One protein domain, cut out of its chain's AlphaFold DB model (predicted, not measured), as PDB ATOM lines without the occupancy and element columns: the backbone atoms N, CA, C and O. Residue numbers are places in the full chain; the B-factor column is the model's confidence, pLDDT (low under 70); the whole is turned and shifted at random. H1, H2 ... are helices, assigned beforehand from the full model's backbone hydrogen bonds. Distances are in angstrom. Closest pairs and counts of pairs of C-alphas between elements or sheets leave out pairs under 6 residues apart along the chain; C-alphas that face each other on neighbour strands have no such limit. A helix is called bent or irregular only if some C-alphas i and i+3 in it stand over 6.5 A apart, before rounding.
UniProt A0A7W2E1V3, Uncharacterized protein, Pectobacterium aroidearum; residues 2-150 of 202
ATOM      1  N   LYS A   2     -32.777  55.560 -13.488       68.88
ATOM      2  CA  LYS A   2     -31.543  55.063 -14.150       68.88
ATOM      3  C   LYS A   2     -31.467  53.529 -14.270       68.88
ATOM      4  O   LYS A   2     -31.081  53.036 -15.316       68.88
ATOM      5  N   TYR A   3     -31.888  52.784 -13.246       83.50
ATOM      6  CA  TYR A   3     -31.806  51.315 -13.239       83.50
ATOM      7  C   TYR A   3     -32.785  50.634 -14.206       83.50
ATOM      8  O   TYR A   3     -32.408  49.704 -14.912       83.50
ATOM      9  N   HIS A   4     -34.017  51.139 -14.308       84.56
ATOM     10  CA  HIS A   4     -34.995  50.657 -15.288       84.56
ATOM     11  C   HIS A   4     -34.504  50.856 -16.718       84.56
ATOM     12  O   HIS A   4     -34.649  49.951 -17.530       84.56
ATOM     13  N   LEU A   5     -33.877  52.001 -17.013       87.62
ATOM     14  CA  LEU A   5     -33.319  52.280 -18.340       87.62
ATOM     15  C   LEU A   5     -32.269  51.237 -18.744       87.62
ATOM     16  O   LEU A   5     -32.238  50.809 -19.892       87.62
ATOM     17  N   THR A   6     -31.448  50.790 -17.794       90.19
ATOM     18  CA  THR A   6     -30.445  49.749 -18.025       90.19
ATOM     19  C   THR A   6     -31.081  48.398 -18.363       90.19
ATOM     20  O   THR A   6     -30.714  47.797 -19.369       90.19
ATOM     21  N   ILE A   7     -32.074  47.945 -17.593       93.00
ATOM     22  CA  ILE A   7     -32.805  46.700 -17.897       93.00
ATOM     23  C   ILE A   7     -33.511  46.802 -19.259       93.00
ATOM     24  O   ILE A   7     -33.433  45.886 -20.075       93.00
ATOM     25  N   LEU A   8     -34.129  47.950 -19.548       93.38
ATOM     26  CA  LEU A   8     -34.774  48.216 -20.836       93.38
ATOM     27  C   LEU A   8     -33.783  48.185 -22.004       93.38
ATOM     28  O   LEU A   8     -34.120  47.664 -23.063       93.38
ATOM     29  N   SER A   9     -32.561  48.695 -21.822       92.00
ATOM     30  CA  SER A   9     -31.544  48.699 -22.883       92.00
ATOM     31  C   SER A   9     -31.145  47.292 -23.339       92.00
ATOM     32  O   SER A   9     -30.848  47.101 -24.514       92.00
ATOM     33  N   THR A  10     -31.224  46.298 -22.445       93.94
ATOM     34  CA  THR A  10     -31.041  44.879 -22.783       93.94
ATOM     35  C   THR A  10     -32.328  44.252 -23.319       93.94
ATOM     36  O   THR A  10     -32.292  43.480 -24.276       93.94
ATOM     37  N   ALA A  11     -33.479  44.585 -22.727       95.88
ATOM     38  CA  ALA A  11     -34.762  43.981 -23.079       95.88
ATOM     39  C   ALA A  11     -35.266  44.391 -24.472       95.88
ATOM     40  O   ALA A  11     -35.842  43.563 -25.171       95.88
ATOM     41  N   ILE A  12     -35.050  45.641 -24.898       95.31
ATOM     42  CA  ILE A  12     -35.563  46.151 -26.180       95.31
ATOM     43  C   ILE A  12     -34.980  45.381 -27.380       95.31
ATOM     44  O   ILE A  12     -35.774  44.911 -28.193       95.31
ATOM     45  N   PRO A  13     -33.654  45.178 -27.516       95.81
ATOM     46  CA  PRO A  13     -33.110  44.346 -28.592       95.81
ATOM     47  C   PRO A  13     -33.678  42.922 -28.601       95.81
ATOM     48  O   PRO A  13     -34.056  42.427 -29.659       95.81
ATOM     49  N   ILE A  14     -33.805  42.292 -27.425       96.69
ATOM     50  CA  ILE A  14     -34.375  40.943 -27.287       96.69
ATOM     51  C   ILE A  14     -35.833  40.921 -27.758       96.69
ATOM     52  O   ILE A  14     -36.224  40.036 -28.519       96.69
ATOM     53  N   LEU A  15     -36.628  41.918 -27.362       96.31
ATOM     54  CA  LEU A  15     -38.007  42.077 -27.814       96.31
ATOM     55  C   LEU A  15     -38.084  42.243 -29.335       96.31
ATOM     56  O   LEU A  15     -38.907  41.599 -29.977       96.31
ATOM     57  N   LEU A  16     -37.229  43.079 -29.923       95.38
ATOM     58  CA  LEU A  16     -37.210  43.291 -31.370       95.38
ATOM     59  C   LEU A  16     -36.838  42.012 -32.127       95.38
ATOM     60  O   LEU A  16     -37.450  41.719 -33.149       95.38
ATOM     61  N   TRP A  17     -35.893  41.220 -31.617       95.44
ATOM     62  CA  TRP A  17     -35.574  39.915 -32.198       95.44
ATOM     63  C   TRP A  17     -36.743  38.933 -32.089       95.44
ATOM     64  O   TRP A  17     -37.047  38.264 -33.075       95.44
ATOM     65  N   LYS A  18     -37.454  38.908 -30.953       91.88
ATOM     66  CA  LYS A  18     -38.698  38.132 -30.807       91.88
ATOM     67  C   LYS A  18     -39.731  38.547 -31.861       91.88
ATOM     68  O   LYS A  18     -40.266  37.693 -32.556       91.88
ATOM     69  N   VAL A  19     -39.965  39.851 -32.031       92.50
ATOM     70  CA  VAL A  19     -40.901  40.397 -33.036       92.50
ATOM     71  C   VAL A  19     -40.483  40.033 -34.467       92.50
ATOM     72  O   VAL A  19     -41.334  39.808 -35.318       92.50
ATOM     73  N   GLN A  20     -39.182  39.932 -34.741       91.56
ATOM     74  CA  GLN A  20     -38.645  39.487 -36.033       91.56
ATOM     75  C   GLN A  20     -38.740  37.968 -36.262       91.56
ATOM     76  O   GLN A  20     -38.247  37.486 -37.283       91.56
ATOM     77  N   GLY A  21     -39.317  37.206 -35.328       88.38
ATOM     78  CA  GLY A  21     -39.436  35.751 -35.428       88.38
ATOM     79  C   GLY A  21     -38.130  35.003 -35.164       88.38
ATOM     80  O   GLY A  21     -37.967  33.873 -35.617       88.38
ATOM     81  N   LYS A  22     -37.167  35.616 -34.459       92.12
ATOM     82  CA  LYS A  22     -35.949  34.910 -34.048       92.12
ATOM     83  C   LYS A  22     -36.282  33.839 -33.024       92.12
ATOM     84  O   LYS A  22     -36.911  34.116 -32.003       92.12
ATOM     85  N   SER A  23     -35.792  32.628 -33.275       92.31
ATOM     86  CA  SER A  23     -35.861  31.542 -32.301       92.31
ATOM     87  C   SER A  23     -35.104  31.909 -31.021       92.31
ATOM     88  O   SER A  23     -34.235  32.792 -31.002       92.31
ATOM     89  N   PHE A  24     -35.389  31.192 -29.934       93.00
ATOM     90  CA  PHE A  24     -34.652  31.367 -28.683       93.00
ATOM     91  C   PHE A  24     -33.140  31.157 -28.878       93.00
ATOM     92  O   PHE A  24     -32.336  31.984 -28.452       93.00
ATOM     93  N   SER A  25     -32.743  30.107 -29.605       95.81
ATOM     94  CA  SER A  25     -31.331  29.810 -29.891       95.81
ATOM     95  C   SER A  25     -30.644  30.918 -30.702       95.81
ATOM     96  O   SER A  25     -29.518  31.322 -30.389       95.81
ATOM     97  N   GLU A  26     -31.330  31.482 -31.703       96.75
ATOM     98  CA  GLU A  26     -30.824  32.650 -32.434       96.75
ATOM     99  C   GLU A  26     -30.695  33.874 -31.525       96.75
ATOM    100  O   GLU A  26     -29.693  34.581 -31.596       96.75
ATOM    101  N   THR A  27     -31.670  34.104 -30.647       97.12
ATOM    102  CA  THR A  27     -31.658  35.210 -29.681       97.12
ATOM    103  C   THR A  27     -30.454  35.105 -28.746       97.12
ATOM    104  O   THR A  27     -29.689  36.064 -28.622       97.12
ATOM    105  N   VAL A  28     -30.212  33.932 -28.151       97.81
ATOM    106  CA  VAL A  28     -29.020  33.684 -27.321       97.81
ATOM    107  C   VAL A  28     -27.741  33.875 -28.141       97.81
ATOM    108  O   VAL A  28     -26.804  34.528 -27.681       97.81
ATOM    109  N   SER A  29     -27.709  33.384 -29.381       97.50
ATOM    110  CA  SER A  29     -26.555  33.538 -30.275       97.50
ATOM    111  C   SER A  29     -26.251  35.004 -30.600       97.50
ATOM    112  O   SER A  29     -25.083  35.399 -30.626       97.50
ATOM    113  N   LEU A  30     -27.281  35.824 -30.833       97.44
ATOM    114  CA  LEU A  30     -27.157  37.264 -31.073       97.44
ATOM    115  C   LEU A  30     -26.669  37.993 -29.820       97.44
ATOM    116  O   LEU A  30     -25.746  38.805 -29.915       97.44
ATOM    117  N   ARG A  31     -27.208  37.650 -28.642       97.25
ATOM    118  CA  ARG A  31     -26.717  38.184 -27.365       97.25
ATOM    119  C   ARG A  31     -25.255  37.825 -27.130       97.25
ATOM    120  O   ARG A  31     -24.458  38.713 -26.857       97.25
ATOM    121  N   HIS A  32     -24.871  36.560 -27.286       97.56
ATOM    122  CA  HIS A  32     -23.480  36.127 -27.130       97.56
ATOM    123  C   HIS A  32     -22.555  36.844 -28.121       97.56
ATOM    124  O   HIS A  32     -21.469  37.291 -27.748       97.56
ATOM    125  N   ALA A  33     -22.988  36.996 -29.375       96.94
ATOM    126  CA  ALA A  33     -22.222  37.701 -30.393       96.94
ATOM    127  C   ALA A  33     -21.960  39.166 -30.021       96.94
ATOM    128  O   ALA A  33     -20.845  39.648 -30.213       96.94
ATOM    129  N   PHE A  34     -22.977  39.846 -29.492       96.19
ATOM    130  CA  PHE A  34     -22.863  41.217 -29.010       96.19
ATOM    131  C   PHE A  34     -21.955  41.304 -27.777       96.19
ATOM    132  O   PHE A  34     -20.997  42.067 -27.771       96.19
ATOM    133  N   LEU A  35     -22.202  40.471 -26.761       96.31
ATOM    134  CA  LEU A  35     -21.495  40.546 -25.479       96.31
ATOM    135  C   LEU A  35     -20.014  40.180 -25.558       96.31
ATOM    136  O   LEU A  35     -19.242  40.581 -24.692       96.31
ATOM    137  N   THR A  36     -19.621  39.403 -26.566       96.50
ATOM    138  CA  THR A  36     -18.241  38.933 -26.726       96.50
ATOM    139  C   THR A  36     -17.496  39.602 -27.875       96.50
ATOM    140  O   THR A  36     -16.485  39.063 -28.313       96.50
ATOM    141  N   GLU A  37     -17.985  40.732 -28.396       95.56
ATOM    142  CA  GLU A  37     -17.334  41.464 -29.494       95.56
ATOM    143  C   GLU A  37     -16.985  40.540 -30.676       95.56
ATOM    144  O   GLU A  37     -15.836  40.408 -31.119       95.56
ATOM    145  N   ARG A  38     -17.999  39.818 -31.182       96.25
ATOM    146  CA  ARG A  38     -17.827  38.752 -32.188       96.25
ATOM    147  C   ARG A  38     -16.959  39.169 -33.370       96.25
ATOM    148  O   ARG A  38     -16.197  38.348 -33.885       96.25
ATOM    149  N   ASP A  39     -17.104  40.400 -33.842       95.06
ATOM    150  CA  ASP A  39     -16.390  40.867 -35.026       95.06
ATOM    151  C   ASP A  39     -14.892  41.046 -34.754       95.06
ATOM    152  O   ASP A  39     -14.079  40.700 -35.615       95.06
ATOM    153  N   GLU A  40     -14.514  41.483 -33.552       95.06
ATOM    154  CA  GLU A  40     -13.121  41.529 -33.105       95.06
ATOM    155  C   GLU A  40     -12.542  40.117 -32.971       95.06
ATOM    156  O   GLU A  40     -11.530  39.795 -33.600       95.06
ATOM    157  N   ARG A  41     -13.255  39.215 -32.285       96.00
ATOM    158  CA  ARG A  41     -12.851  37.802 -32.162       96.00
ATOM    159  C   ARG A  41     -12.659  37.126 -33.520       96.00
ATOM    160  O   ARG A  41     -11.714  36.365 -33.720       96.00
ATOM    161  N   ARG A  42     -13.529  37.418 -34.494       95.88
ATOM    162  CA  ARG A  42     -13.409  36.907 -35.872       95.88
ATOM    163  C   ARG A  42     -12.221  37.504 -36.624       95.88
ATOM    164  O   ARG A  42     -11.662  36.822 -37.481       95.88
ATOM    165  N   LYS A  43     -11.842  38.760 -36.368       96.31
ATOM    166  CA  LYS A  43     -10.616  39.357 -36.934       96.31
ATOM    167  C   LYS A  43      -9.371  38.667 -36.375       96.31
ATOM    168  O   LYS A  43      -8.515  38.267 -37.162       96.31
ATOM    169  N   LEU A  44      -9.320  38.434 -35.063       95.81
ATOM    170  CA  LEU A  44      -8.222  37.696 -34.426       95.81
ATOM    171  C   LEU A  44      -8.113  36.266 -34.960       95.81
ATOM    172  O   LEU A  44      -7.035  35.838 -35.359       95.81
ATOM    173  N   LEU A  45      -9.238  35.550 -35.060       95.19
ATOM    174  CA  LEU A  45      -9.250  34.188 -35.598       95.19
ATOM    175  C   LEU A  45      -8.797  34.135 -37.064       95.19
ATOM    176  O   LEU A  45      -8.133  33.183 -37.464       95.19
ATOM    177  N   ARG A  46      -9.154  35.140 -37.875       96.75
ATOM    178  CA  ARG A  46      -8.670  35.248 -39.259       96.75
ATOM    179  C   ARG A  46      -7.160  35.457 -39.308       96.75
ATOM    180  O   ARG A  46      -6.519  34.733 -40.053       96.75
ATOM    181  N   SER A  47      -6.632  36.349 -38.472       95.75
ATOM    182  CA  SER A  47      -5.192  36.644 -38.381       95.75
ATOM    183  C   SER A  47      -4.383  35.411 -37.956       95.75
ATOM    184  O   SER A  47      -3.312  35.143 -38.486       95.75
ATOM    185  N   LEU A  48      -4.923  34.598 -37.038       95.88
ATOM    186  CA  LEU A  48      -4.308  33.324 -36.656       95.88
ATOM    187  C   LEU A  48      -4.304  32.320 -37.822       95.88
ATOM    188  O   LEU A  48      -3.340  31.588 -38.013       95.88
ATOM    189  N   ARG A  49      -5.388  32.267 -38.609       95.50
ATOM    190  CA  ARG A  49      -5.514  31.342 -39.751       95.50
ATOM    191  C   ARG A  49      -4.630  31.726 -40.938       95.50
ATOM    192  O   ARG A  49      -4.218  30.828 -41.664       95.50
ATOM    193  N   SER A  50      -4.379  33.015 -41.153       95.62
ATOM    194  CA  SER A  50      -3.443  33.508 -42.172       95.62
ATOM    195  C   SER A  50      -1.977  33.380 -41.754       95.62
ATOM    196  O   SER A  50      -1.109  33.477 -42.616       95.62
ATOM    197  N   GLY A  51      -1.699  33.121 -40.471       94.25
ATOM    198  CA  GLY A  51      -0.341  33.070 -39.926       94.25
ATOM    199  C   GLY A  51       0.240  34.446 -39.593       94.25
ATOM    200  O   GLY A  51       1.441  34.550 -39.370       94.25
ATOM    201  N   ASP A  52      -0.592  35.495 -39.545       94.81
ATOM    202  CA  ASP A  52      -0.160  36.859 -39.203       94.81
ATOM    203  C   ASP A  52       0.180  37.005 -37.711       94.81
ATOM    204  O   ASP A  52       0.911  37.916 -37.328       94.81
ATOM    205  N   ILE A  53      -0.388  36.137 -36.868       95.62
ATOM    206  CA  ILE A  53      -0.129  36.076 -35.427       95.62
ATOM    207  C   ILE A  53       0.071  34.629 -34.987       95.62
ATOM    208  O   ILE A  53      -0.571  33.708 -35.498       95.62
ATOM    209  N   GLU A  54       0.914  34.445 -33.978       96.31
ATOM    210  CA  GLU A  54       1.138  33.147 -33.350       96.31
ATOM    211  C   GLU A  54       0.010  32.778 -32.377       96.31
ATOM    212  O   GLU A  54      -0.761  33.618 -31.897       96.31
ATOM    213  N   ARG A  55      -0.080  31.490 -32.026       94.56
ATOM    214  CA  ARG A  55      -1.121  30.996 -31.107       94.56
ATOM    215  C   ARG A  55      -1.059  31.653 -29.723       94.56
ATOM    216  O   ARG A  55      -2.108  31.884 -29.126       94.56
ATOM    217  N   SER A  56       0.139  31.926 -29.210       95.06
ATOM    218  CA  SER A  56       0.334  32.615 -27.926       95.06
ATOM    219  C   SER A  56      -0.243  34.030 -27.960       95.06
ATOM    220  O   SER A  56      -1.026  34.389 -27.084       95.06
ATOM    221  N   GLU A  57       0.064  34.784 -29.016       95.62
ATOM    222  CA  GLU A  57      -0.439  36.142 -29.234       95.62
ATOM    223  C   GLU A  57      -1.963  36.162 -29.412       95.62
ATOM    224  O   GLU A  57      -2.645  37.041 -28.886       95.62
ATOM    225  N   TYR A  58      -2.535  35.169 -30.101       95.19
ATOM    226  CA  TYR A  58      -3.989  35.028 -30.207       95.19
ATOM    227  C   TYR A  58      -4.663  34.859 -28.836       95.19
ATOM    228  O   TYR A  58      -5.678  35.504 -28.578       95.19
ATOM    229  N   ILE A  59      -4.113  34.008 -27.961       94.19
ATOM    230  CA  ILE A  59      -4.670  33.763 -26.620       94.19
ATOM    231  C   ILE A  59      -4.568  35.023 -25.755       94.19
ATOM    232  O   ILE A  59      -5.537  35.367 -25.083       94.19
ATOM    233  N   GLU A  60      -3.433  35.722 -25.806       95.38
ATOM    234  CA  GLU A  60      -3.229  36.984 -25.088       95.38
ATOM    235  C   GLU A  60      -4.208  38.067 -25.558       95.38
ATOM    236  O   GLU A  60      -4.891  38.692 -24.749       95.38
ATOM    237  N   LYS A  61      -4.364  38.249 -26.874       95.88
ATOM    238  CA  LYS A  61      -5.334  39.217 -27.404       95.88
ATOM    239  C   LYS A  61      -6.765  38.850 -27.026       95.88
ATOM    240  O   LYS A  61      -7.549  39.737 -26.712       95.88
ATOM    241  N   LEU A  62      -7.107  37.561 -27.024       94.75
ATOM    242  CA  LEU A  62      -8.440  37.102 -26.641       94.75
ATOM    243  C   LEU A  62      -8.721  37.329 -25.146       94.75
ATOM    244  O   LEU A  62      -9.843  37.692 -24.809       94.75
ATOM    245  N   SER A  63      -7.728  37.154 -24.265       94.69
ATOM    246  CA  SER A  63      -7.903  37.363 -22.821       94.69
ATOM    247  C   SER A  63      -8.092  38.838 -22.448       94.69
ATOM    248  O   SER A  63      -8.751  39.136 -21.453       94.69
ATOM    249  N   ILE A  64      -7.599  39.766 -23.271       95.31
ATOM    250  CA  ILE A  64      -7.765  41.214 -23.069       95.31
ATOM    251  C   ILE A  64      -9.174  41.699 -23.454       95.31
ATOM    252  O   ILE A  64      -9.647  42.697 -22.903       95.31
ATOM    253  N   ILE A  65      -9.868  41.007 -24.367       95.88
ATOM    254  CA  ILE A  65     -11.232  41.383 -24.762       95.88
ATOM    255  C   ILE A  65     -12.169  41.142 -23.579       95.88
ATOM    256  O   ILE A  65     -12.411  40.003 -23.169       95.88
ATOM    257  N   LYS A  66     -12.721  42.230 -23.040       96.31
ATOM    258  CA  LYS A  66     -13.693  42.184 -21.946       96.31
ATOM    259  C   LYS A  66     -15.086  41.855 -22.464       96.31
ATOM    260  O   LYS A  66     -15.460  42.241 -23.569       96.31
ATOM    261  N   ILE A  67     -15.873  41.184 -21.632       96.31
ATOM    262  CA  ILE A  67     -17.300  40.996 -21.889       96.31
ATOM    263  C   ILE A  67     -17.997  42.357 -21.769       96.31
ATOM    264  O   ILE A  67     -17.825  43.069 -20.775       96.31
ATOM    265  N   VAL A  68     -18.818  42.712 -22.760       94.06
ATOM    266  CA  VAL A  68     -19.649  43.923 -22.702       94.06
ATOM    267  C   VAL A  68     -20.571  43.833 -21.490       94.06
ATOM    268  O   VAL A  68     -21.214  42.809 -21.246       94.06
ATOM    269  N   THR A  69     -20.652  44.912 -20.714       90.88
ATOM    270  CA  THR A  69     -21.464  44.929 -19.497       90.88
ATOM    271  C   THR A  69     -22.930  44.628 -19.814       90.88
ATOM    272  O   THR A  69     -23.575  45.330 -20.589       90.88
ATOM    273  N   SER A  70     -23.462  43.598 -19.161       91.56
ATOM    274  CA  SER A  70     -24.872  43.210 -19.195       91.56
ATOM    275  C   SER A  70     -25.367  43.037 -17.771       91.56
ATOM    276  O   SER A  70     -24.589  42.709 -16.879       91.56
ATOM    277  N   PHE A  71     -26.662  43.225 -17.551       93.12
ATOM    278  CA  PHE A  71     -27.285  43.150 -16.232       93.12
ATOM    279  C   PHE A  71     -28.315  42.036 -16.198       93.12
ATOM    280  O   PHE A  71     -28.939  41.755 -17.223       93.12
ATOM    281  N   ARG A  72     -28.486  41.430 -15.022       94.62
ATOM    282  CA  ARG A  72     -29.468  40.367 -14.816       94.62
ATOM    283  C   ARG A  72     -30.884  40.873 -15.056       94.62
ATOM    284  O   ARG A  72     -31.204  42.002 -14.681       94.62
ATOM    285  N   ALA A  73     -31.709  40.037 -15.668       94.94
ATOM    286  CA  ALA A  73     -33.131  40.298 -15.818       94.94
ATOM    287  C   ALA A  73     -33.819  40.480 -14.460       94.94
ATOM    288  O   ALA A  73     -33.676  39.671 -13.546       94.94
ATOM    289  N   GLU A  74     -34.612  41.542 -14.354       93.75
ATOM    290  CA  GLU A  74     -35.349  41.897 -13.148       93.75
ATOM    291  C   GLU A  74     -36.696  42.510 -13.525       93.75
ATOM    292  O   GLU A  74     -36.791  43.308 -14.463       93.75
ATOM    293  N   LYS A  75     -37.746  42.166 -12.772       90.75
ATOM    294  CA  LYS A  75     -39.102  42.660 -13.036       90.75
ATOM    295  C   LYS A  75     -39.162  44.181 -12.892       90.75
ATOM    296  O   LYS A  75     -38.629  44.757 -11.938       90.75
ATOM    297  N   ILE A  76     -39.881  44.830 -13.804       90.38
ATOM    298  CA  ILE A  76     -40.147  46.269 -13.765       90.38
ATOM    299  C   ILE A  76     -41.661  46.543 -13.857       90.38
ATOM    300  O   ILE A  76     -42.401  45.730 -14.386       90.38
ATOM    301  N   PRO A  77     -42.168  47.661 -13.316       88.69
ATOM    302  CA  PRO A  77     -41.469  48.621 -12.475       88.69
ATOM    303  C   PRO A  77     -41.183  48.055 -11.072       88.69
ATOM    304  O   PRO A  77     -42.063  47.523 -10.407       88.69
ATOM    305  N   ASN A  78     -39.952  48.228 -10.589       88.00
ATOM    306  CA  ASN A  78     -39.573  47.930  -9.206       88.00
ATOM    307  C   ASN A  78     -38.784  49.109  -8.606       88.00
ATOM    308  O   ASN A  78     -37.729  49.477  -9.121       88.00
ATOM    309  N   SER A  79     -39.297  49.741  -7.545       83.50
ATOM    310  CA  SER A  79     -38.647  50.888  -6.882       83.50
ATOM    311  C   SER A  79     -37.415  50.495  -6.064       83.50
ATOM    312  O   SER A  79     -36.513  51.312  -5.893       83.50
ATOM    313  N   SER A  80     -37.348  49.237  -5.627       86.56
ATOM    314  CA  SER A  80     -36.244  48.657  -4.853       86.56
ATOM    315  C   SER A  80     -35.219  47.932  -5.731       86.56
ATOM    316  O   SER A  80     -34.375  47.195  -5.219       86.56
ATOM    317  N   LEU A  81     -35.292  48.122  -7.053       86.38
ATOM    318  CA  LEU A  81     -34.421  47.479  -8.031       86.38
ATOM    319  C   LEU A  81     -32.945  47.799  -7.756       86.38
ATOM    320  O   LEU A  81     -32.554  48.968  -7.679       86.38
ATOM    321  N   ARG A  82     -32.119  46.754  -7.678       86.00
ATOM    322  CA  ARG A  82     -30.658  46.861  -7.618       86.00
ATOM    323  C   ARG A  82     -30.069  46.241  -8.872       86.00
ATOM    324  O   ARG A  82     -30.416  45.121  -9.225       86.00
ATOM    325  N   LEU A  83     -29.175  46.966  -9.534       85.19
ATOM    326  CA  LEU A  83     -28.481  46.433 -10.697       85.19
ATOM    327  C   LEU A  83     -27.432  45.418 -10.253       85.19
ATOM    328  O   LEU A  83     -26.500  45.755  -9.524       85.19
ATOM    329  N   VAL A  84     -27.582  44.194 -10.741       90.56
ATOM    330  CA  VAL A  84     -26.585  43.137 -10.605       90.56
ATOM    331  C   VAL A  84     -26.050  42.845 -11.996       90.56
ATOM    332  O   VAL A  84     -26.812  42.507 -12.903       90.56
ATOM    333  N   SER A  85     -24.743  43.021 -12.176       92.25
ATOM    334  CA  SER A  85     -24.091  42.658 -13.431       92.25
ATOM    335  C   SER A  85     -24.234  41.153 -13.659       92.25
ATOM    336  O   SER A  85     -24.115  40.358 -12.725       92.25
ATOM    337  N   LEU A  86     -24.509  40.763 -14.900       94.81
ATOM    338  CA  LEU A  86     -24.605  39.366 -15.298       94.81
ATOM    339  C   LEU A  86     -23.231  38.699 -15.183       94.81
ATOM    340  O   LEU A  86     -23.117  37.640 -14.580       94.81
ATOM    341  N   PHE A  87     -22.193  39.378 -15.677       94.88
ATOM    342  CA  PHE A  87     -20.794  38.959 -15.595       94.88
ATOM    343  C   PHE A  87     -19.986  39.910 -14.694       94.88
ATOM    344  O   PHE A  87     -20.352  41.084 -14.571       94.88
ATOM    345  N   PRO A  88     -18.884  39.456 -14.073       92.75
ATOM    346  CA  PRO A  88     -17.939  40.352 -13.404       92.75
ATOM    347  C   PRO A  88     -17.427  41.452 -14.351       92.75
ATOM    348  O   PRO A  88     -17.238  41.201 -15.536       92.75
ATOM    349  N   SER A  89     -17.175  42.663 -13.843       86.00
ATOM    350  CA  SER A  89     -16.779  43.819 -14.676       86.00
ATOM    351  C   SER A  89     -15.456  43.628 -15.423       86.00
ATOM    352  O   SER A  89     -15.259  44.203 -16.488       86.00
ATOM    353  N   GLU A  90     -14.562  42.814 -14.867       89.12
ATOM    354  CA  GLU A  90     -13.252  42.490 -15.438       89.12
ATOM    355  C   GLU A  90     -13.240  41.134 -16.158       89.12
ATOM    356  O   GLU A  90     -12.175  40.644 -16.521       89.12
ATOM    357  N   ALA A  91     -14.405  40.504 -16.346       93.88
ATOM    358  CA  ALA A  91     -14.476  39.205 -16.998       93.88
ATOM    359  C   ALA A  91     -14.084  39.313 -18.473       93.88
ATOM    360  O   ALA A  91     -14.587  40.159 -19.222       93.88
ATOM    361  N   SER A  92     -13.194  38.417 -18.885       95.19
ATOM    362  CA  SER A  92     -12.779  38.275 -20.270       95.19
ATOM    363  C   SER A  92     -13.741  37.378 -21.040       95.19
ATOM    364  O   SER A  92     -14.400  36.505 -20.471       95.19
ATOM    365  N   VAL A  93     -13.794  37.535 -22.362       95.94
ATOM    366  CA  VAL A  93     -14.563  36.642 -23.243       95.94
ATOM    367  C   VAL A  93     -14.094  35.186 -23.186       95.94
ATOM    368  O   VAL A  93     -14.845  34.303 -23.601       95.94
ATOM    369  N   VAL A  94     -12.883  34.914 -22.679       93.75
ATOM    370  CA  VAL A  94     -12.405  33.540 -22.442       93.75
ATOM    371  C   VAL A  94     -13.108  32.869 -21.259       93.75
ATOM    372  O   VAL A  94     -13.265  31.653 -21.269       93.75
ATOM    373  N   ASP A  95     -13.598  33.659 -20.302       92.50
ATOM    374  CA  ASP A  95     -14.294  33.197 -19.096       92.50
ATOM    375  C   ASP A  95     -15.825  33.241 -19.259       92.50
ATOM    376  O   ASP A  95     -16.583  33.187 -18.286       92.50
ATOM    377  N   PHE A  96     -16.311  33.389 -20.497       95.75
ATOM    378  CA  PHE A  96     -17.731  33.559 -20.774       95.75
ATOM    379  C   PHE A  96     -18.530  32.297 -20.418       95.75
ATOM    380  O   PHE A  96     -18.383  31.247 -21.043       95.75
ATOM    381  N   ASN A  97     -19.448  32.422 -19.461       96.31
ATOM    382  CA  ASN A  97     -20.387  31.357 -19.121       96.31
ATOM    383  C   ASN A  97     -21.638  31.434 -20.017       96.31
ATOM    384  O   ASN A  97     -22.487  32.313 -19.848       96.31
ATOM    385  N   TYR A  98     -21.744  30.500 -20.966       96.44
ATOM    386  CA  TYR A  98     -22.861  30.440 -21.910       96.44
ATOM    387  C   TYR A  98     -24.185  30.041 -21.251       96.44
ATOM    388  O   TYR A  98     -25.215  30.639 -21.560       96.44
ATOM    389  N   ASP A  99     -24.166  29.111 -20.297       97.31
ATOM    390  CA  ASP A  99     -25.374  28.670 -19.593       97.31
ATOM    391  C   ASP A  99     -26.008  29.831 -18.823       97.31
ATOM    392  O   ASP A  99     -27.218  30.044 -18.874       97.31
ATOM    393  N   MET A 100     -25.184  30.664 -18.185       96.44
ATOM    394  CA  MET A 100     -25.654  31.867 -17.503       96.44
ATOM    395  C   MET A 100     -26.338  32.849 -18.465       96.44
ATOM    396  O   MET A 100     -27.344  33.458 -18.098       96.44
ATOM    397  N   LEU A 101     -25.842  32.981 -19.702       97.69
ATOM    398  CA  LEU A 101     -26.511  33.782 -20.728       97.69
ATOM    399  C   LEU A 101     -27.857  33.169 -21.135       97.69
ATOM    400  O   LEU A 101     -28.824  33.908 -21.317       97.69
ATOM    401  N   VAL A 102     -27.926  31.846 -21.297       97.94
ATOM    402  CA  VAL A 102     -29.165  31.131 -21.642       97.94
ATOM    403  C   VAL A 102     -30.237  31.394 -20.585       97.94
ATOM    404  O   VAL A 102     -31.312  31.886 -20.930       97.94
ATOM    405  N   TYR A 103     -29.926  31.156 -19.307       97.19
ATOM    406  CA  TYR A 103     -30.861  31.388 -18.202       97.19
ATOM    407  C   TYR A 103     -31.316  32.845 -18.120       97.19
ATOM    408  O   TYR A 103     -32.509  33.121 -18.031       97.19
ATOM    409  N   ASP A 104     -30.384  33.791 -18.225       97.31
ATOM    410  CA  ASP A 104     -30.730  35.210 -18.203       97.31
ATOM    411  C   ASP A 104     -31.586  35.619 -19.416       97.31
ATOM    412  O   ASP A 104     -32.462  36.469 -19.302       97.31
ATOM    413  N   THR A 105     -31.383  35.000 -20.585       97.75
ATOM    414  CA  THR A 105     -32.218  35.258 -21.775       97.75
ATOM    415  C   THR A 105     -33.653  34.802 -21.558       97.75
ATOM    416  O   THR A 105     -34.571  35.536 -21.925       97.75
ATOM    417  N   TYR A 106     -33.851  33.638 -20.932       95.69
ATOM    418  CA  TYR A 106     -35.181  33.192 -20.519       95.69
ATOM    419  C   TYR A 106     -35.825  34.184 -19.551       95.69
ATOM    420  O   TYR A 106     -36.949  34.620 -19.792       95.69
ATOM    421  N   ASP A 107     -35.096  34.615 -18.522       96.38
ATOM    422  CA  ASP A 107     -35.611  35.579 -17.549       96.38
ATOM    423  C   ASP A 107     -35.971  36.933 -18.192       96.38
ATOM    424  O   ASP A 107     -36.968  37.549 -17.812       96.38
ATOM    425  N   TYR A 108     -35.212  37.407 -19.187       97.44
ATOM    426  CA  TYR A 108     -35.578  38.616 -19.934       97.44
ATOM    427  C   TYR A 108     -36.866  38.432 -20.737       97.44
ATOM    428  O   TYR A 108     -37.697  39.341 -20.760       97.44
ATOM    429  N   LEU A 109     -37.043  37.287 -21.399       95.19
ATOM    430  CA  LEU A 109     -38.255  36.996 -22.168       95.19
ATOM    431  C   LEU A 109     -39.482  36.873 -21.260       95.19
ATOM    432  O   LEU A 109     -40.525  37.453 -21.563       95.19
ATOM    433  N   ASP A 110     -39.353  36.168 -20.143       93.50
ATOM    434  CA  ASP A 110     -40.442  35.934 -19.200       93.50
ATOM    435  C   ASP A 110     -40.690  37.153 -18.293       93.50
ATOM    436  O   ASP A 110     -41.658  37.901 -18.462       93.50
ATOM    437  N   LYS A 111     -39.767  37.426 -17.368       93.88
ATOM    438  CA  LYS A 111     -39.955  38.391 -16.274       93.88
ATOM    439  C   LYS A 111     -40.015  39.834 -16.754       93.88
ATOM    440  O   LYS A 111     -40.757  40.647 -16.194       93.88
ATOM    441  N   VAL A 112     -39.214  40.181 -17.759       95.44
ATOM    442  CA  VAL A 112     -39.128  41.563 -18.249       95.44
ATOM    443  C   VAL A 112     -40.098  41.769 -19.403       95.44
ATOM    444  O   VAL A 112     -41.024  42.565 -19.299       95.44
ATOM    445  N   ILE A 113     -39.932  41.049 -20.505       95.69
ATOM    446  CA  ILE A 113     -40.728  41.295 -21.705       95.69
ATOM    447  C   ILE A 113     -42.186  40.896 -21.476       95.69
ATOM    448  O   ILE A 113     -43.067  41.742 -21.633       95.69
ATOM    449  N   SER A 114     -42.443  39.655 -21.070       92.56
ATOM    450  CA  SER A 114     -43.813  39.139 -20.994       92.56
ATOM    451  C   SER A 114     -44.565  39.698 -19.785       92.56
ATOM    452  O   SER A 114     -45.657  40.235 -19.946       92.56
ATOM    453  N   LEU A 115     -43.961  39.671 -18.591       91.94
ATOM    454  CA  LEU A 115     -44.625  40.122 -17.358       91.94
ATOM    455  C   LEU A 115     -44.571  41.635 -17.102       91.94
ATOM    456  O   LEU A 115     -45.365  42.126 -16.300       91.94
ATOM    457  N   SER A 116     -43.629  42.371 -17.705       94.06
ATOM    458  CA  SER A 116     -43.455  43.806 -17.418       94.06
ATOM    459  C   SER A 116     -43.760  44.729 -18.599       94.06
ATOM    460  O   SER A 116     -44.262  45.832 -18.387       94.06
ATOM    461  N   LEU A 117     -43.434  44.326 -19.833       95.19
ATOM    462  CA  LEU A 117     -43.524  45.206 -21.007       95.19
ATOM    463  C   LEU A 117     -44.728  44.925 -21.902       95.19
ATOM    464  O   LEU A 117     -45.261  45.868 -22.485       95.19
ATOM    465  N   ALA A 118     -45.161  43.667 -22.014       94.56
ATOM    466  CA  ALA A 118     -46.189  43.275 -22.970       94.56
ATOM    467  C   ALA A 118     -47.497  44.053 -22.772       94.56
ATOM    468  O   ALA A 118     -48.017  44.612 -23.737       94.56
ATOM    469  N   ASP A 119     -47.995  44.154 -21.538       94.19
ATOM    470  CA  ASP A 119     -49.263  44.831 -21.252       94.19
ATOM    471  C   ASP A 119     -49.202  46.355 -21.452       94.19
ATOM    472  O   ASP A 119     -50.021  46.869 -22.221       94.19
ATOM    473  N   PRO A 120     -48.237  47.105 -20.872       95.38
ATOM    474  CA  PRO A 120     -48.146  48.546 -21.108       95.38
ATOM    475  C   PRO A 120     -47.941  48.913 -22.581       95.38
ATOM    476  O   PRO A 120     -48.561  49.858 -23.070       95.38
ATOM    477  N   LEU A 121     -47.103  48.162 -23.308       96.25
ATOM    478  CA  LEU A 121     -46.889  48.399 -24.737       96.25
ATOM    479  C   LEU A 121     -48.145  48.073 -25.549       96.25
ATOM    480  O   LEU A 121     -48.504  48.834 -26.443       96.25
ATOM    481  N   SER A 122     -48.853  46.992 -25.211       95.75
ATOM    482  CA  SER A 122     -50.114  46.634 -25.868       95.75
ATOM    483  C   SER A 122     -51.201  47.683 -25.649       95.75
ATOM    484  O   SER A 122     -51.938  48.005 -26.584       95.75
ATOM    485  N   ALA A 123     -51.280  48.252 -24.443       97.12
ATOM    486  CA  ALA A 123     -52.195  49.345 -24.133       97.12
ATOM    487  C   ALA A 123     -51.844  50.603 -24.943       97.12
ATOM    488  O   ALA A 123     -52.713  51.174 -25.599       97.12
ATOM    489  N   ALA A 124     -50.564  50.986 -24.979       97.94
ATOM    490  CA  ALA A 124     -50.105  52.133 -25.760       97.94
ATOM    491  C   ALA A 124     -50.389  51.972 -27.265       97.94
ATOM    492  O   ALA A 124     -50.855  52.909 -27.910       97.94
ATOM    493  N   LEU A 125     -50.162  50.777 -27.820       97.81
ATOM    494  CA  LEU A 125     -50.450  50.474 -29.225       97.81
ATOM    495  C   LEU A 125     -51.950  50.474 -29.528       97.81
ATOM    496  O   LEU A 125     -52.344  50.904 -30.609       97.81
ATOM    497  N   THR A 126     -52.781  50.044 -28.575       97.44
ATOM    498  CA  THR A 126     -54.246  50.127 -28.689       97.44
ATOM    499  C   THR A 126     -54.715  51.581 -28.730       97.44
ATOM    500  O   THR A 126     -55.418  51.953 -29.660       97.44
ATOM    501  N   ILE A 127     -54.237  52.436 -27.822       98.25
ATOM    502  CA  ILE A 127     -54.559  53.877 -27.825       98.25
ATOM    503  C   ILE A 127     -54.093  54.543 -29.131       98.25
ATOM    504  O   ILE A 127     -54.790  55.372 -29.723       98.25
ATOM    505  N   TYR A 128     -52.902  54.177 -29.614       98.25
ATOM    506  CA  TYR A 128     -52.397  54.667 -30.895       98.25
ATOM    507  C   TYR A 128     -53.279  54.207 -32.064       98.25
ATOM    508  O   TYR A 128     -53.586  55.006 -32.945       98.25
ATOM    509  N   TYR A 129     -53.732  52.948 -32.069       97.88
ATOM    510  CA  TYR A 129     -54.685  52.455 -33.064       97.88
ATOM    511  C   TYR A 129     -55.989  53.259 -33.050       97.88
ATOM    512  O   TYR A 129     -56.406  53.760 -34.086       97.88
ATOM    513  N   GLU A 130     -56.606  53.424 -31.880       97.75
ATOM    514  CA  GLU A 130     -57.891  54.117 -31.725       97.75
ATOM    515  C   GLU A 130     -57.834  55.576 -32.195       97.75
ATOM    516  O   GLU A 130     -58.807  56.098 -32.733       97.75
ATOM    517  N   SER A 131     -56.683  56.229 -32.023       97.56
ATOM    518  CA  SER A 131     -56.485  57.627 -32.422       97.56
ATOM    519  C   SER A 131     -56.083  57.821 -33.886       97.56
ATOM    520  O   SER A 131     -56.319  58.899 -34.431       97.56
ATOM    521  N   THR A 132     -55.474  56.821 -34.531       97.94
ATOM    522  CA  THR A 132     -54.884  56.976 -35.878       97.94
ATOM    523  C   THR A 132     -55.488  56.070 -36.947       97.94
ATOM    524  O   THR A 132     -55.348  56.360 -38.133       97.94
ATOM    525  N   GLY A 133     -56.121  54.964 -36.554       97.06
ATOM    526  CA  GLY A 133     -56.546  53.889 -37.452       97.06
ATOM    527  C   GLY A 133     -55.395  53.077 -38.064       97.06
ATOM    528  O   GLY A 133     -55.628  52.301 -38.987       97.06
ATOM    529  N   ASP A 134     -54.151  53.242 -37.601       97.69
ATOM    530  CA  ASP A 134     -52.987  52.562 -38.182       97.69
ATOM    531  C   ASP A 134     -52.933  51.082 -37.771       97.69
ATOM    532  O   ASP A 134     -52.451  50.734 -36.694       97.69
ATOM    533  N   GLU A 135     -53.386  50.191 -38.653       96.88
ATOM    534  CA  GLU A 135     -53.422  48.738 -38.418       96.88
ATOM    535  C   GLU A 135     -52.051  48.128 -38.063       96.88
ATOM    536  O   GLU A 135     -51.987  47.088 -37.400       96.88
ATOM    537  N   ARG A 136     -50.929  48.781 -38.412       96.25
ATOM    538  CA  ARG A 136     -49.586  48.290 -38.050       96.25
ATOM    539  C   ARG A 136     -49.381  48.226 -36.537       96.25
ATOM    540  O   ARG A 136     -48.594  47.402 -36.073       96.25
ATOM    541  N   SER A 137     -50.081  49.051 -35.756       97.00
ATOM    542  CA  SER A 137     -49.991  48.997 -34.295       97.00
ATOM    543  C   SER A 137     -50.667  47.754 -33.716       97.00
ATOM    544  O   SER A 137     -50.140  47.181 -32.762       97.00
ATOM    545  N   LYS A 138     -51.764  47.270 -34.321       95.81
ATOM    546  CA  LYS A 138     -52.367  45.978 -33.954       95.81
ATOM    547  C   LYS A 138     -51.430  44.823 -34.268       95.81
ATOM    548  O   LYS A 138     -51.241  43.956 -33.421       95.81
ATOM    549  N   VAL A 139     -50.809  44.852 -35.448       95.62
ATOM    550  CA  VAL A 139     -49.838  43.830 -35.861       95.62
ATOM    551  C   VAL A 139     -48.661  43.785 -34.886       95.62
ATOM    552  O   VAL A 139     -48.321  42.726 -34.362       95.62
ATOM    553  N   LEU A 140     -48.075  44.941 -34.561       95.88
ATOM    554  CA  LEU A 140     -46.977  45.013 -33.597       95.88
ATOM    555  C   LEU A 140     -47.404  44.551 -32.195       95.88
ATOM    556  O   LEU A 140     -46.652  43.834 -31.535       95.88
ATOM    557  N   LYS A 141     -48.613  44.914 -31.750       96.00
ATOM    558  CA  LYS A 141     -49.184  44.446 -30.478       96.00
ATOM    559  C   LYS A 141     -49.233  42.919 -30.437       96.00
ATOM    560  O   LYS A 141     -48.806  42.325 -29.446       96.00
ATOM    561  N   ASN A 142     -49.710  42.298 -31.513       95.25
ATOM    562  CA  ASN A 142     -49.817  40.849 -31.615       95.25
ATOM    563  C   ASN A 142     -48.439  40.177 -31.536       95.25
ATOM    564  O   ASN A 142     -48.251  39.282 -30.717       95.25
ATOM    565  N   TYR A 143     -47.429  40.684 -32.249       95.00
ATOM    566  CA  TYR A 143     -46.068  40.147 -32.141       95.00
ATOM    567  C   TYR A 143     -45.446  40.310 -30.749       95.00
ATOM    568  O   TYR A 143     -44.773  39.400 -30.266       95.00
ATOM    569  N   ILE A 144     -45.670  41.438 -30.072       94.06
ATOM    570  CA  ILE A 144     -45.154  41.646 -28.710       94.06
ATOM    571  C   ILE A 144     -45.768  40.620 -27.748       94.06
ATOM    572  O   ILE A 144     -45.044  39.971 -26.981       94.06
ATOM    573  N   ARG A 145     -47.098  40.466 -27.803       91.75
ATOM    574  CA  ARG A 145     -47.861  39.659 -26.846       91.75
ATOM    575  C   ARG A 145     -47.804  38.163 -27.149       91.75
ATOM    576  O   ARG A 145     -47.553  37.377 -26.244       91.75
ATOM    577  N   TYR A 146     -47.983  37.790 -28.408       89.94
ATOM    578  CA  TYR A 146     -48.167  36.406 -28.848       89.94
ATOM    579  C   TYR A 146     -47.001  35.871 -29.686       89.94
ATOM    580  O   TYR A 146     -46.881  34.669 -29.859       89.94
ATOM    581  N   GLY A 147     -46.115  36.735 -30.192       89.31
ATOM    582  CA  GLY A 147     -45.020  36.316 -31.078       89.31
ATOM    583  C   GLY A 147     -45.453  36.022 -32.518       89.31
ATOM    584  O   GLY A 147     -44.612  35.685 -33.343       89.31
ATOM    585  N   THR A 148     -46.732  36.212 -32.835       90.69
ATOM    586  CA  THR A 148     -47.333  35.949 -34.146       90.69
ATOM    587  C   THR A 148     -48.437  36.963 -34.433       90.69
ATOM    588  O   THR A 148     -48.911  37.650 -33.526       90.69
ATOM    589  N   ASN A 149     -48.830  37.072 -35.699       94.00
ATOM    590  CA  ASN A 149     -50.009  37.820 -36.133       94.00
ATOM    591  C   ASN A 149     -51.046  36.906 -36.816       94.00
ATOM    592  O   ASN A 149     -52.010  37.407 -37.389       94.00
ATOM    593  N   ASP A 150     -50.843  35.586 -36.777       93.31
ATOM    594  CA  ASP A 150     -51.848  34.624 -37.219       93.31
ATOM    595  C   ASP A 150     -52.968  34.519 -36.176       93.31
ATOM    596  O   ASP A 150     -52.725  34.309 -34.988       93.31
TER     597      ASP A 150
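This is residues 2 to 150 of the 202 residues of an uncharacterized protein of Pectobacterium aroidearum (UniProt A0A7W2E1V3). In the middle of this long, loose model the arm H5a crosses H1 and H2; one end is the helical hairpin H3 and H4, the other the hairpin H5b and H6. The 149 printed residues, all helix by class, hold six named helices, H1 to H6 in order. The radius of gyration of the C-alphas is 18.9 A; the spans are 62 by 36 by 23 A.

Find C-alpha 2 at (-31.543, 55.063, -14.150); H1 runs to residue 19, 25.7 A, with a kink of 32 degrees near residue 13. Next come H2, residues 24 to 35, H3, 38 to 50, and H4, 55 to 64. H5, residues 98 to 132, assigned as one helix by its hydrogen bonds, is bent: C-alphas 116 and 119 are 7.0 A apart. Its arms are H5a, 98 to 116, and H5b, 119 to 132. H6, 135 to 146, ends at (-48.167, 36.406, -28.848).

Look at Ala 11 and Tyr 108, the closest C-alphas of H1 and H5a, 6.3 A apart: these touch, about perpendicular at 84 degrees. H2 touches H5a, closest at C-alphas 28 and 102, 6.2 A. Not every O i to N i+4 pair is within hydrogen-bond range in H1, 12 of 14, and H5a, 13 of 15.

The printed part has no cut; the link H4 to H5 is long. Residue 2 is under 70 in pLDDT.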